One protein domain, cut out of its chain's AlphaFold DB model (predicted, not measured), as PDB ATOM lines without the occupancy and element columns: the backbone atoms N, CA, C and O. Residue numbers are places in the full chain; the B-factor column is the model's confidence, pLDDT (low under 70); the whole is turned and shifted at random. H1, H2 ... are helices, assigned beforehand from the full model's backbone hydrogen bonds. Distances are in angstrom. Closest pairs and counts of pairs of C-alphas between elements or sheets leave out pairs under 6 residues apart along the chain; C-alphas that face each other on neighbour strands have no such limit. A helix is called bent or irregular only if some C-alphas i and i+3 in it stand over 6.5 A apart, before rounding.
ATOM      1  N   VAL A   2      26.390  68.061  61.328       80.06
ATOM      2  CA  VAL A   2      25.841  66.684  61.232       80.06
ATOM      3  C   VAL A   2      25.918  65.893  62.549       80.06
ATOM      4  O   VAL A   2      24.927  65.285  62.948       80.06
ATOM      5  N   ARG A   3      27.051  65.962  63.266       83.00
ATOM      6  CA  ARG A   3      27.253  65.291  64.567       83.00
ATOM      7  C   ARG A   3      26.220  65.700  65.625       83.00
ATOM      8  O   ARG A   3      25.731  64.866  66.378       83.00
ATOM      9  N   GLU A   4      25.871  66.983  65.681       83.81
ATOM     10  CA  GLU A   4      24.913  67.494  66.669       83.81
ATOM     11  C   GLU A   4      23.484  67.052  66.335       83.81
ATOM     12  O   GLU A   4      22.737  66.603  67.204       83.81
ATOM     13  N   SER A   5      23.113  67.106  65.053       85.00
ATOM     14  CA  SER A   5      21.804  66.642  64.586       85.00
ATOM     15  C   SER A   5      21.606  65.141  64.832       85.00
ATOM     16  O   SER A   5      20.539  64.734  65.301       85.00
ATOM     17  N   SER A   6      22.631  64.320  64.578       85.38
ATOM     18  CA  SER A   6      22.570  62.880  64.845       85.38
ATOM     19  C   SER A   6      22.500  62.580  66.345       85.38
ATOM     20  O   SER A   6      21.694  61.747  66.755       85.38
ATOM     21  N   ALA A   7      23.233  63.309  67.193       85.94
ATOM     22  CA  ALA A   7      23.162  63.148  68.647       85.94
ATOM     23  C   ALA A   7      21.752  63.424  69.205       85.94
ATOM     24  O   ALA A   7      21.228  62.647  70.014       85.94
ATOM     25  N   VAL A   8      21.088  64.486  68.731       85.38
ATOM     26  CA  VAL A   8      19.693  64.788  69.103       85.38
ATOM     27  C   VAL A   8      18.758  63.661  68.661       85.38
ATOM     28  O   VAL A   8      17.907  63.215  69.437       85.38
ATOM     29  N   MET A   9      18.931  63.163  67.436       84.88
ATOM     30  CA  MET A   9      18.132  62.070  66.890       84.88
ATOM     31  C   MET A   9      18.282  60.778  67.708       84.88
ATOM     32  O   MET A   9      17.278  60.175  68.095       84.88
ATOM     33  N   LEU A  10      19.511  60.388  68.053       86.56
ATOM     34  CA  LEU A  10      19.786  59.199  68.867       86.56
ATOM     35  C   LEU A  10      19.174  59.316  70.266       86.56
ATOM     36  O   LEU A  10      18.598  58.348  70.770       86.56
ATOM     37  N   GLY A  11      19.210  60.513  70.861       83.50
ATOM     38  CA  GLY A  11      18.563  60.796  72.144       83.50
ATOM     39  C   GLY A  11      17.032  60.676  72.110       83.50
ATOM     40  O   GLY A  11      16.410  60.381  73.136       83.50
ATOM     41  N   LEU A  12      16.407  60.866  70.943       81.19
ATOM     42  CA  LEU A  12      14.971  60.645  70.752       81.19
ATOM     43  C   LEU A  12      14.621  59.164  70.563       81.19
ATOM     44  O   LEU A  12      13.538  58.757  70.998       81.19
ATOM     45  N   TYR A  13      15.522  58.393  69.948       81.62
ATOM     46  CA  TYR A  13      15.365  56.967  69.649       81.62
ATOM     47  C   TYR A  13      15.619  56.066  70.859       81.62
ATOM     48  O   TYR A  13      14.769  55.257  71.233       81.62
ATOM     49  N   PHE A  14      16.773  56.216  71.506       82.19
ATOM     50  CA  PHE A  14      17.220  55.312  72.559       82.19
ATOM     51  C   PHE A  14      17.200  56.017  73.913       82.19
ATOM     52  O   PHE A  14      18.000  56.906  74.179       82.19
ATOM     53  N   LYS A  15      16.305  55.588  74.815       78.06
ATOM     54  CA  LYS A  15      16.263  56.091  76.202       78.06
ATOM     55  C   LYS A  15      17.086  55.243  77.173       78.06
ATOM     56  O   LYS A  15      17.820  55.787  77.987       78.06
ATOM     57  N   ARG A  16      16.976  53.910  77.089       78.94
ATOM     58  CA  ARG A  16      17.580  52.982  78.070       78.94
ATOM     59  C   ARG A  16      19.046  52.648  77.784       78.94
ATOM     60  O   ARG A  16      19.823  52.511  78.718       78.94
ATOM     61  N   ARG A  17      19.433  52.535  76.507       81.88
ATOM     62  CA  ARG A  17      20.814  52.236  76.065       81.88
ATOM     63  C   ARG A  17      21.496  53.432  75.390       81.88
ATOM     64  O   ARG A  17      22.402  53.248  74.590       81.88
ATOM     65  N   ARG A  18      21.062  54.656  75.717       83.88
ATOM     66  CA  ARG A  18      21.521  55.896  75.072       83.88
ATOM     67  C   ARG A  18      23.044  56.027  75.067       83.88
ATOM     68  O   ARG A  18      23.629  56.200  74.011       83.88
ATOM     69  N   GLN A  19      23.665  55.849  76.233       83.06
ATOM     70  CA  GLN A  19      25.114  55.976  76.394       83.06
ATOM     71  C   GLN A  19      25.889  54.991  75.510       83.06
ATOM     72  O   GLN A  19      26.905  55.357  74.940       83.06
ATOM     73  N   PHE A  20      25.399  53.757  75.349       87.31
ATOM     74  CA  PHE A  20      26.033  52.772  74.471       87.31
ATOM     75  C   PHE A  20      25.988  53.194  73.003       87.31
ATOM     76  O   PHE A  20      26.990  53.117  72.304       87.31
ATOM     77  N   VAL A  21      24.838  53.692  72.556       90.19
ATOM     78  CA  VAL A  21      24.663  54.152  71.176       90.19
ATOM     79  C   VAL A  21      25.479  55.420  70.901       90.19
ATOM     80  O   VAL A  21      26.079  55.542  69.834       90.19
ATOM     81  N   GLU A  22      25.552  56.339  71.866       89.12
ATOM     82  CA  GLU A  22      26.404  57.532  71.782       89.12
ATOM     83  C   GLU A  22      27.890  57.154  71.699       89.12
ATOM     84  O   GLU A  22      28.587  57.693  70.846       89.12
ATOM     85  N   MET A  23      28.359  56.175  72.489       89.88
ATOM     86  CA  MET A  23      29.736  55.662  72.390       89.88
ATOM     87  C   MET A  23      30.049  55.110  70.997       89.88
ATOM     88  O   MET A  23      31.064  55.475  70.413       89.88
ATOM     89  N   VAL A  24      29.173  54.259  70.450       91.31
ATOM     90  CA  VAL A  24      29.368  53.670  69.114       91.31
ATOM     91  C   VAL A  24      29.404  54.762  68.044       91.31
ATOM     92  O   VAL A  24      30.305  54.780  67.208       91.31
ATOM     93  N   THR A  25      28.481  55.722  68.108       91.75
ATOM     94  CA  THR A  25      28.410  56.820  67.130       91.75
ATOM     95  C   THR A  25      29.658  57.701  67.176       91.75
ATOM     96  O   THR A  25      30.216  58.021  66.132       91.75
ATOM     97  N   LEU A  26      30.128  58.057  68.377       90.88
ATOM     98  CA  LEU A  26      31.333  58.869  68.558       90.88
ATOM     99  C   LEU A  26      32.611  58.106  68.175       90.88
ATOM    100  O   LEU A  26      33.524  58.697  67.615       90.88
ATOM    101  N   SER A  27      32.678  56.787  68.395       93.81
ATOM    102  CA  SER A  27      33.820  55.979  67.932       93.81
ATOM    103  C   SER A  27      33.937  55.936  66.403       93.81
ATOM    104  O   SER A  27      35.045  55.858  65.870       93.81
ATOM    105  N   GLY A  28      32.810  56.076  65.694       91.75
ATOM    106  CA  GLY A  28      32.774  56.199  64.238       91.75
ATOM    107  C   GLY A  28      33.490  57.445  63.708       91.75
ATOM    108  O   GLY A  28      34.003  57.406  62.595       91.75
ATOM    109  N   GLU A  29      33.594  58.517  64.502       90.62
ATOM    110  CA  GLU A  29      34.354  59.721  64.139       90.62
ATOM    111  C   GLU A  29      35.850  59.407  63.998       90.62
ATOM    112  O   GLU A  29      36.453  59.726  62.976       90.62
ATOM    113  N   GLY A  30      36.429  58.693  64.969       91.81
ATOM    114  CA  GLY A  30      37.837  58.285  64.930       91.81
ATOM    115  C   GLY A  30      38.148  57.314  63.784       91.81
ATOM    116  O   GLY A  30      39.126  57.498  63.057       91.81
ATOM    117  N   ILE A  31      37.273  56.326  63.562       93.94
ATOM    118  CA  ILE A  31      37.394  55.393  62.427       93.94
ATOM    119  C   ILE A  31      37.295  56.150  61.096       93.94
ATOM    120  O   ILE A  31      38.061  55.875  60.174       93.94
ATOM    121  N   GLY A  32      36.389  57.128  61.003       91.94
ATOM    122  CA  GLY A  32      36.233  57.982  59.830       91.94
ATOM    123  C   GLY A  32      37.503  58.761  59.503       91.94
ATOM    124  O   GLY A  32      37.927  58.751  58.353       91.94
ATOM    125  N   VAL A  33      38.156  59.362  60.505       91.00
ATOM    126  CA  VAL A  33      39.446  60.054  60.324       91.00
ATOM    127  C   VAL A  33      40.507  59.103  59.765       91.00
ATOM    128  O   VAL A  33      41.173  59.442  58.785       91.00
ATOM    129  N   ALA A  34      40.636  57.896  60.322       92.44
ATOM    130  CA  ALA A  34      41.617  56.920  59.850       92.44
ATOM    131  C   ALA A  34      41.341  56.467  58.405       92.44
ATOM    132  O   ALA A  34      42.237  56.497  57.562       92.44
ATOM    133  N   LEU A  35      40.091  56.112  58.092       92.00
ATOM    134  CA  LEU A  35      39.694  55.660  56.757       92.00
ATOM    135  C   LEU A  35      39.872  56.767  55.709       92.00
ATOM    136  O   LEU A  35      40.404  56.528  54.626       92.00
ATOM    137  N   PHE A  36      39.454  57.992  56.037       89.69
ATOM    138  CA  PHE A  36      39.524  59.132  55.127       89.69
ATOM    139  C   PHE A  36      40.968  59.508  54.787       89.69
ATOM    140  O   PHE A  36      41.251  59.855  53.645       89.69
ATOM    141  N   SER A  37      41.888  59.363  55.744       89.56
ATOM    142  CA  SER A  37      43.321  59.606  55.532       89.56
ATOM    143  C   SER A  37      43.904  58.669  54.468       89.56
ATOM    144  O   SER A  37      44.613  59.111  53.565       89.56
ATOM    145  N   VAL A  38      43.543  57.382  54.516       89.75
ATOM    146  CA  VAL A  38      43.980  56.385  53.524       89.75
ATOM    147  C   VAL A  38      43.324  56.630  52.164       89.75
ATOM    148  O   VAL A  38      44.008  56.614  51.143       89.75
ATOM    149  N   ILE A  39      42.014  56.904  52.142       89.25
ATOM    150  CA  ILE A  39      41.276  57.185  50.900       89.25
ATOM    151  C   ILE A  39      41.845  58.417  50.196       89.25
ATOM    152  O   ILE A  39      42.003  58.400  48.978       89.25
ATOM    153  N   LEU A  40      42.177  59.475  50.940       87.81
ATOM    154  CA  LEU A  40      42.786  60.670  50.366       87.81
ATOM    155  C   LEU A  40      44.171  60.377  49.792       87.81
ATOM    156  O   LEU A  40      44.427  60.753  48.653       87.81
ATOM    157  N   LYS A  41      45.034  59.670  50.533       88.44
ATOM    158  CA  LYS A  41      46.373  59.297  50.056       88.44
ATOM    159  C   LYS A  41      46.304  58.501  48.752       88.44
ATOM    160  O   LYS A  41      46.943  58.864  47.770       88.44
ATOM    161  N   GLU A  42      45.516  57.430  48.737       87.25
ATOM    162  CA  GLU A  42      45.440  56.519  47.592       87.25
ATOM    163  C   GLU A  42      44.657  57.131  46.424       87.25
ATOM    164  O   GLU A  42      45.078  57.033  45.272       87.25
ATOM    165  N   GLY A  43      43.542  57.807  46.708       84.50
ATOM    166  CA  GLY A  43      42.683  58.419  45.697       84.50
ATOM    167  C   GLY A  43      43.336  59.622  45.023       84.50
ATOM    168  O   GLY A  43      43.420  59.668  43.798       84.50
ATOM    169  N   VAL A  44      43.840  60.582  45.804       85.69
ATOM    170  CA  VAL A  44      44.495  61.784  45.258       85.69
ATOM    171  C   VAL A  44      45.869  61.444  44.685       85.69
ATOM    172  O   VAL A  44      46.226  61.981  43.637       85.69
ATOM    173  N   GLY A  45      46.608  60.530  45.322       82.38
ATOM    174  CA  GLY A  45      47.941  60.124  44.883       82.38
ATOM    175  C   GLY A  45      47.944  59.376  43.549       82.38
ATOM    176  O   GLY A  45      48.788  59.659  42.705       82.38
ATOM    177  N   LYS A  46      46.995  58.452  43.322       86.38
ATOM    178  CA  LYS A  46      46.966  57.624  42.099       86.38
ATOM    179  C   LYS A  46      46.073  58.175  40.991       86.38
ATOM    180  O   LYS A  46      46.430  58.076  39.824       86.38
ATOM    181  N   MET A  47      44.906  58.728  41.332       82.94
ATOM    182  CA  MET A  47      43.909  59.181  40.343       82.94
ATOM    183  C   MET A  47      43.998  60.689  40.062       82.94
ATOM    184  O   MET A  47      43.257  61.217  39.232       82.94
ATOM    185  N   GLY A  48      44.902  61.394  40.747       87.62
ATOM    186  CA  GLY A  48      45.024  62.844  40.690       87.62
ATOM    187  C   GLY A  48      43.941  63.565  41.497       87.62
ATOM    188  O   GLY A  48      42.894  63.019  41.852       87.62
ATOM    189  N   TRP A  49      44.178  64.844  41.784       89.44
ATOM    190  CA  TRP A  49      43.340  65.629  42.698       89.44
ATOM    191  C   TRP A  49      41.900  65.840  42.213       89.44
ATOM    192  O   TRP A  49      40.985  65.882  43.030       89.44
ATOM    193  N   ARG A  50      41.663  65.925  40.897       91.75
ATOM    194  CA  ARG A  50      40.315  66.149  40.343       91.75
ATOM    195  C   ARG A  50      39.408  64.932  40.532       91.75
ATOM    196  O   ARG A  50      38.339  65.053  41.125       91.75
ATOM    197  N   LEU A  51      39.852  63.766  40.059       90.12
ATOM    198  CA  LEU A  51      39.097  62.513  40.165       90.12
ATOM    199  C   LEU A  51      39.047  62.019  41.615       90.12
ATOM    200  O   LEU A  51      37.995  61.572  42.066       90.12
ATOM    201  N   GLY A  52      40.137  62.176  42.377       89.81
ATOM    202  CA  GLY A  52      40.176  61.826  43.798       89.81
ATOM    203  C   GLY A  52      39.130  62.586  44.625       89.81
ATOM    204  O   GLY A  52      38.374  61.974  45.378       89.81
ATOM    205  N   LEU A  53      39.008  63.907  44.441       89.88
ATOM    206  CA  LEU A  53      38.000  64.713  45.147       89.88
ATOM    207  C   LEU A  53      36.562  64.409  44.694       89.88
ATOM    208  O   LEU A  53      35.633  64.446  45.508       89.88
ATOM    209  N   GLN A  54      36.360  64.070  43.417       92.62
ATOM    210  CA  GLN A  54      35.060  63.611  42.920       92.62
ATOM    211  C   GLN A  54      34.660  62.267  43.548       92.62
ATOM    212  O   GLN A  54      33.526  62.128  44.009       92.62
ATOM    213  N   ALA A  55      35.590  61.313  43.652       90.31
ATOM    214  CA  ALA A  55      35.352  60.029  44.313       90.31
ATOM    215  C   ALA A  55      34.980  60.212  45.794       90.31
ATOM    216  O   ALA A  55      34.002  59.634  46.270       90.31
ATOM    217  N   VAL A  56      35.699  61.084  46.505       90.50
ATOM    218  CA  VAL A  56      35.393  61.449  47.897       90.50
ATOM    219  C   VAL A  56      33.990  62.049  48.027       90.50
ATOM    220  O   VAL A  56      33.235  61.678  48.925       90.50
ATOM    221  N   THR A  57      33.607  62.931  47.105       91.31
ATOM    222  CA  THR A  57      32.260  63.517  47.076       91.31
ATOM    223  C   THR A  57      31.194  62.442  46.851       91.31
ATOM    224  O   THR A  57      30.151  62.476  47.504       91.31
ATOM    225  N   GLY A  58      31.470  61.445  46.003       92.25
ATOM    226  CA  GLY A  58      30.623  60.262  45.829       92.25
ATOM    227  C   GLY A  58      30.403  59.495  47.138       92.25
ATOM    228  O   GLY A  58      29.261  59.211  47.498       92.25
ATOM    229  N   PHE A  59      31.466  59.237  47.907       89.62
ATOM    230  CA  PHE A  59      31.350  58.600  49.226       89.62
ATOM    231  C   PHE A  59      30.516  59.422  50.213       89.62
ATOM    232  O   PHE A  59      29.680  58.872  50.932       89.62
ATOM    233  N   VAL A  60      30.693  60.745  50.234       89.12
ATOM    234  CA  VAL A  60      29.885  61.628  51.087       89.12
ATOM    235  C   VAL A  60      28.421  61.635  50.632       89.12
ATOM    236  O   VAL A  60      27.526  61.593  51.475       89.12
ATOM    237  N   ALA A  61      28.143  61.599  49.329       91.50
ATOM    238  CA  ALA A  61      26.780  61.529  48.804       91.50
ATOM    239  C   ALA A  61      26.054  60.233  49.211       91.50
ATOM    240  O   ALA A  61      24.857  60.267  49.493       91.50
ATOM    241  N   LEU A  62      26.757  59.103  49.349       89.94
ATOM    242  CA  LEU A  62      26.159  57.862  49.868       89.94
ATOM    243  C   LEU A  62      25.598  58.027  51.291       89.94
ATOM    244  O   LEU A  62      24.559  57.449  51.620       89.94
ATOM    245  N   SER A  63      26.222  58.872  52.119       86.88
ATOM    246  CA  SER A  63      25.725  59.157  53.473       86.88
ATOM    247  C   SER A  63      24.358  59.856  53.468       86.88
ATOM    248  O   SER A  63      23.537  59.614  54.356       86.88
ATOM    249  N   PHE A  64      24.063  60.654  52.434       87.44
ATOM    250  CA  PHE A  64      22.757  61.287  52.261       87.44
ATOM    251  C   PHE A  64      21.660  60.243  52.025       87.44
ATOM    252  O   PHE A  64      20.620  60.281  52.684       87.44
ATOM    253  N   PHE A  65      21.914  59.257  51.160       87.81
ATOM    254  CA  PHE A  65      20.963  58.170  50.912       87.81
ATOM    255  C   PHE A  65      20.728  57.310  52.160       87.81
ATOM    256  O   PHE A  65      19.583  56.964  52.451       87.81
ATOM    257  N   MET A  66      21.766  57.038  52.960       84.62
ATOM    258  CA  MET A  66      21.579  56.375  54.260       84.62
ATOM    259  C   MET A  66      20.707  57.203  55.217       84.62
ATOM    260  O   MET A  66      19.895  56.641  55.952       84.62
ATOM    261  N   GLY A  67      20.829  58.533  55.185       83.00
ATOM    262  CA  GLY A  67      19.962  59.442  55.933       83.00
ATOM    263  C   GLY A  67      18.499  59.402  55.478       83.00
ATOM    264  O   GLY A  67      17.604  59.463  56.318       83.00
ATOM    265  N   LEU A  68      18.237  59.238  54.176       84.00
ATOM    266  CA  LEU A  68      16.877  59.110  53.629       84.00
ATOM    267  C   LEU A  68      16.179  57.815  54.057       84.00
ATOM    268  O   LEU A  68      14.975  57.816  54.309       84.00
ATOM    269  N   LEU A  69      16.932  56.719  54.180       82.44
ATOM    270  CA  LEU A  69      16.412  55.443  54.688       82.44
ATOM    271  C   LEU A  69      16.026  55.516  56.174       82.44
ATOM    272  O   LEU A  69      15.351  54.627  56.700       82.44
ATOM    273  N   TYR A  70      16.422  56.585  56.866       77.44
ATOM    274  CA  TYR A  70      16.139  56.769  58.273       77.44
ATOM    275  C   TYR A  70      14.686  57.216  58.504       77.44
ATOM    276  O   TYR A  70      14.302  58.374  58.333       77.44
ATOM    277  N   ARG A  71      13.846  56.284  58.956       74.06
ATOM    278  CA  ARG A  71      12.453  56.558  59.348       74.06
ATOM    279  C   ARG A  71      12.412  57.490  60.581       74.06
ATOM    280  O   ARG A  71      13.295  57.408  61.430       74.06
ATOM    281  N   PRO A  72      11.417  58.382  60.756       66.06
ATOM    282  CA  PRO A  72      11.346  59.260  61.932       66.06
ATOM    283  C   PRO A  72      10.899  58.540  63.221       66.06
ATOM    284  O   PRO A  72       9.974  57.725  63.221       66.06
ATOM    285  N   ALA A  73      11.494  58.921  64.362       60.75
ATOM    286  CA  ALA A  73      11.299  58.279  65.677       60.75
ATOM    287  C   ALA A  73       9.849  58.304  66.196       60.75
ATOM    288  O   ALA A  73       9.454  57.493  67.033       60.75
ATOM    289  N   SER A  74       9.041  59.257  65.723       57.56
ATOM    290  CA  SER A  74       7.624  59.394  66.082       57.56
ATOM    291  C   SER A  74       6.747  58.269  65.519       57.56
ATOM    292  O   SER A  74       5.607  58.118  65.961       57.56
ATOM    293  N   LEU A  75       7.263  57.483  64.566       52.22
ATOM    294  CA  LEU A  75       6.575  56.336  63.979       52.22
ATOM    295  C   LEU A  75       6.767  55.033  64.772       52.22
ATOM    296  O   LEU A  75       5.914  54.162  64.691       52.22
ATOM    297  N   TYR A  76       7.853  54.900  65.543       54.16
ATOM    298  CA  TYR A  76       8.212  53.643  66.223       54.16
ATOM    299  C   TYR A  76       7.474  53.404  67.540       54.16
ATOM    300  O   TYR A  76       7.464  52.293  68.058       54.16
ATOM    301  N   HIS A  77       6.846  54.438  68.094       59.16
ATOM    302  CA  HIS A  77       6.108  54.330  69.343       59.16
ATOM    303  C   HIS A  77       4.739  54.995  69.152       59.16
ATOM    304  O   HIS A  77       4.635  56.217  69.298       59.16
ATOM    305  N   PRO A  78       3.675  54.236  68.820       59.06
ATOM    306  CA  PRO A  78       2.350  54.801  68.533       59.06
ATOM    307  C   PRO A  78       1.802  55.621  69.714       59.06
ATOM    308  O   PRO A  78       1.246  56.703  69.522       59.06
ATOM    309  N   GLN A  79       2.101  55.205  70.952       57.78
ATOM    310  CA  GLN A  79       1.791  55.974  72.166       57.78
ATOM    311  C   GLN A  79       2.444  57.369  72.205       57.78
ATOM    312  O   GLN A  79       1.903  58.274  72.829       57.78
ATOM    313  N   ARG A  80       3.572  57.613  71.520       64.69
ATOM    314  CA  ARG A  80       4.245  58.926  71.513       64.69
ATOM    315  C   ARG A  80       3.464  59.964  70.703       64.69
ATOM    316  O   ARG A  80       3.488  61.132  71.084       64.69
ATOM    317  N   ARG A  81       2.737  59.558  69.651       63.69
ATOM    318  CA  ARG A  81       1.800  60.445  68.932       63.69
ATOM    319  C   ARG A  81       0.617  60.826  69.811       63.69
ATOM    320  O   ARG A  81       0.289  62.005  69.894       63.69
ATOM    321  N   ALA A  82       0.045  59.855  70.524       63.91
ATOM    322  CA  ALA A  82      -1.037  60.105  71.473       63.91
ATOM    323  C   ALA A  82      -0.581  61.015  72.628       63.91
ATOM    324  O   ALA A  82      -1.272  61.972  72.955       63.91
ATOM    325  N   ILE A  83       0.620  60.802  73.182       68.75
ATOM    326  CA  ILE A  83       1.217  61.668  74.214       68.75
ATOM    327  C   ILE A  83       1.491  63.075  73.675       68.75
ATOM    328  O   ILE A  83       1.239  64.044  74.387       68.75
ATOM    329  N   LEU A  84       2.001  63.214  72.445       71.38
ATOM    330  CA  LEU A  84       2.221  64.522  71.821       71.38
ATOM    331  C   LEU A  84       0.891  65.261  71.644       71.38
ATOM    332  O   LEU A  84       0.792  66.434  71.999       71.38
ATOM    333  N   HIS A  85      -0.138  64.557  71.167       76.19
ATOM    334  CA  HIS A  85      -1.476  65.111  71.026       76.19
ATOM    335  C   HIS A  85      -2.054  65.513  72.392       76.19
ATOM    336  O   HIS A  85      -2.454  66.661  72.553       76.19
ATOM    337  N   LEU A  86      -1.973  64.655  73.418       73.44
ATOM    338  CA  LEU A  86      -2.378  64.982  74.793       73.44
ATOM    339  C   LEU A  86      -1.599  66.173  75.378       73.44
ATOM    340  O   LEU A  86      -2.182  66.995  76.083       73.44
ATOM    341  N   LYS A  87      -0.293  66.298  75.099       77.94
ATOM    342  CA  LYS A  87       0.532  67.436  75.545       77.94
ATOM    343  C   LYS A  87       0.120  68.733  74.861       77.94
ATOM    344  O   LYS A  87      -0.004  69.751  75.537       77.94
ATOM    345  N   ASN A  88      -0.116  68.688  73.552       78.19
ATOM    346  CA  ASN A  88      -0.577  69.838  72.781       78.19
ATOM    347  C   ASN A  88      -1.976  70.276  73.242       78.19
ATOM    348  O   ASN A  88      -2.203  71.467  73.434       78.19
ATOM    349  N   GLN A  89      -2.873  69.324  73.514       79.06
ATOM    350  CA  GLN A  89      -4.200  69.586  74.081       79.06
ATOM    351  C   GLN A  89      -4.103  70.185  75.493       79.06
ATOM    352  O   GLN A  89      -4.699  71.225  75.757       79.06
ATOM    353  N   ARG A  90      -3.277  69.622  76.391       73.19
ATOM    354  CA  ARG A  90      -3.029  70.209  77.723       73.19
ATOM    355  C   ARG A  90      -2.469  71.627  77.644       73.19
ATOM    356  O   ARG A  90      -2.857  72.456  78.460       73.19
ATOM    357  N   LYS A  91      -1.574  71.912  76.694       71.06
ATOM    358  CA  LYS A  91      -1.001  73.252  76.503       71.06
ATOM    359  C   LYS A  91      -2.078  74.256  76.073       71.06
ATOM    360  O   LYS A  91      -2.219  75.280  76.729       71.06
ATOM    361  N   LYS A  92      -2.918  73.888  75.097       68.88
ATOM    362  CA  LYS A  92      -4.081  74.685  74.659       68.88
ATOM    363  C   LYS A  92      -5.098  74.921  75.783       68.88
ATOM    364  O   LYS A  92      -5.599  76.026  75.947       68.88
ATOM    365  N   VAL A  93      -5.390  73.902  76.597       67.06
ATOM    366  CA  VAL A  93      -6.311  74.030  77.743       67.06
ATOM    367  C   VAL A  93      -5.713  74.904  78.850       67.06
ATOM    368  O   VAL A  93      -6.438  75.680  79.469       67.06
ATOM    369  N   LYS A  94      -4.401  74.817  79.098       63.94
ATOM    370  CA  LYS A  94      -3.706  75.655  80.087       63.94
ATOM    371  C   LYS A  94      -3.663  77.125  79.647       63.94
ATOM    372  O   LYS A  94      -3.902  77.998  80.474       63.94
ATOM    373  N   GLU A  95      -3.464  77.390  78.358       60.00
ATOM    374  CA  GLU A  95      -3.592  78.732  77.761       60.00
ATOM    375  C   GLU A  95      -5.028  79.282  77.847       60.00
ATOM    376  O   GLU A  95      -5.210  80.481  78.002       60.00
ATOM    377  N   LYS A  96      -6.055  78.418  77.810       60.28
ATOM    378  CA  LYS A  96      -7.465  78.833  77.930       60.28
ATOM    379  C   LYS A  96      -7.916  79.083  79.379       60.28
ATOM    380  O   LYS A  96      -8.753  79.945  79.609       60.28
ATOM    381  N   LYS A  97      -7.399  78.323  80.358       57.69
ATOM    382  CA  LYS A  97      -7.771  78.444  81.788       57.69
ATOM    383  C   LYS A  97      -7.074  79.593  82.510       57.69
ATOM    384  O   LYS A  97      -7.624  80.161  83.445       57.69
ATOM    385  N   THR A  98      -5.859  79.911  82.097       54.59
ATOM    386  CA  THR A  98      -5.108  81.048  82.617       54.59
ATOM    387  C   THR A  98      -5.185  82.111  81.534       54.59
ATOM    388  O   THR A  98      -4.486  81.982  80.543       54.59
ATOM    389  N   HIS A  99      -5.992  83.167  81.703       53.38
ATOM    390  CA  HIS A  99      -6.051  84.349  80.809       53.38
ATOM    391  C   HIS A  99      -4.697  85.098  80.668       53.38
ATOM    392  O   HIS A  99      -4.611  86.196  80.123       53.38
TER     393      HIS A  99
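Overview. This is residues 2 to 99 of the 216 residues of an uncharacterized protein of Lutzomyia longipalpis (UniProt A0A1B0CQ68). One long helix, H2, folds back on itself as a narrow V of two arms; short H1 folds back beside the start of H2a at the open end, and H3 sticks out beyond it as a free arm that adds to the length. The printed part has 98 residues with three named helices, H1, H2, H3, all helix; it is extended, radius of gyration of the C-alphas 21.2 A, spans 70 by 27 by 25 A.

Arrangement. H2, residues 18 to 68, assigned as one helix by its hydrogen bonds, is bent: C-alphas 46 and 49 are 8.8 A apart. Its arms H2a, residues 18 to 46, and H2b, residues 49 to 68, run opposite ways at a shallow tilt of 24 degrees and touch with residues 39 to 44 and 49 to 56 alone, the closest C-alphas being Val 44 and Gly 52, 4.6 A. H1, residues 2 to 13, forms a helical hairpin with H2a, a shallow tilt of 31 degrees; residues 7 to 11 touch 18 to 22, the closest C-alphas being Gly 11 and Arg 18, 6.4 A. H3, residues 78 to 97, touches no helix. Every O i to N i+4 pair is within hydrogen-bond range in H1, against 23 of 25 in H2a, 13 of 16 in H2b and 15 of 16 in H3.

Along the chain. H2a measures 41.7 A from C-alpha 18 at (21.521, 55.896, 75.072), with a kink of 26 degrees near residue 35; H2b 29.4 A, H3 28.9 A to C-alpha 97 at (-7.771, 78.444, 81.788), H1 16.6 A.

Size, cuts and confidence. The C-alphas farthest apart, Lys 46 and His 99, are 70.9 A apart. The printed part has no cut and no long link; pLDDT is under 70 at residues 72 to 83 and 92 to 99.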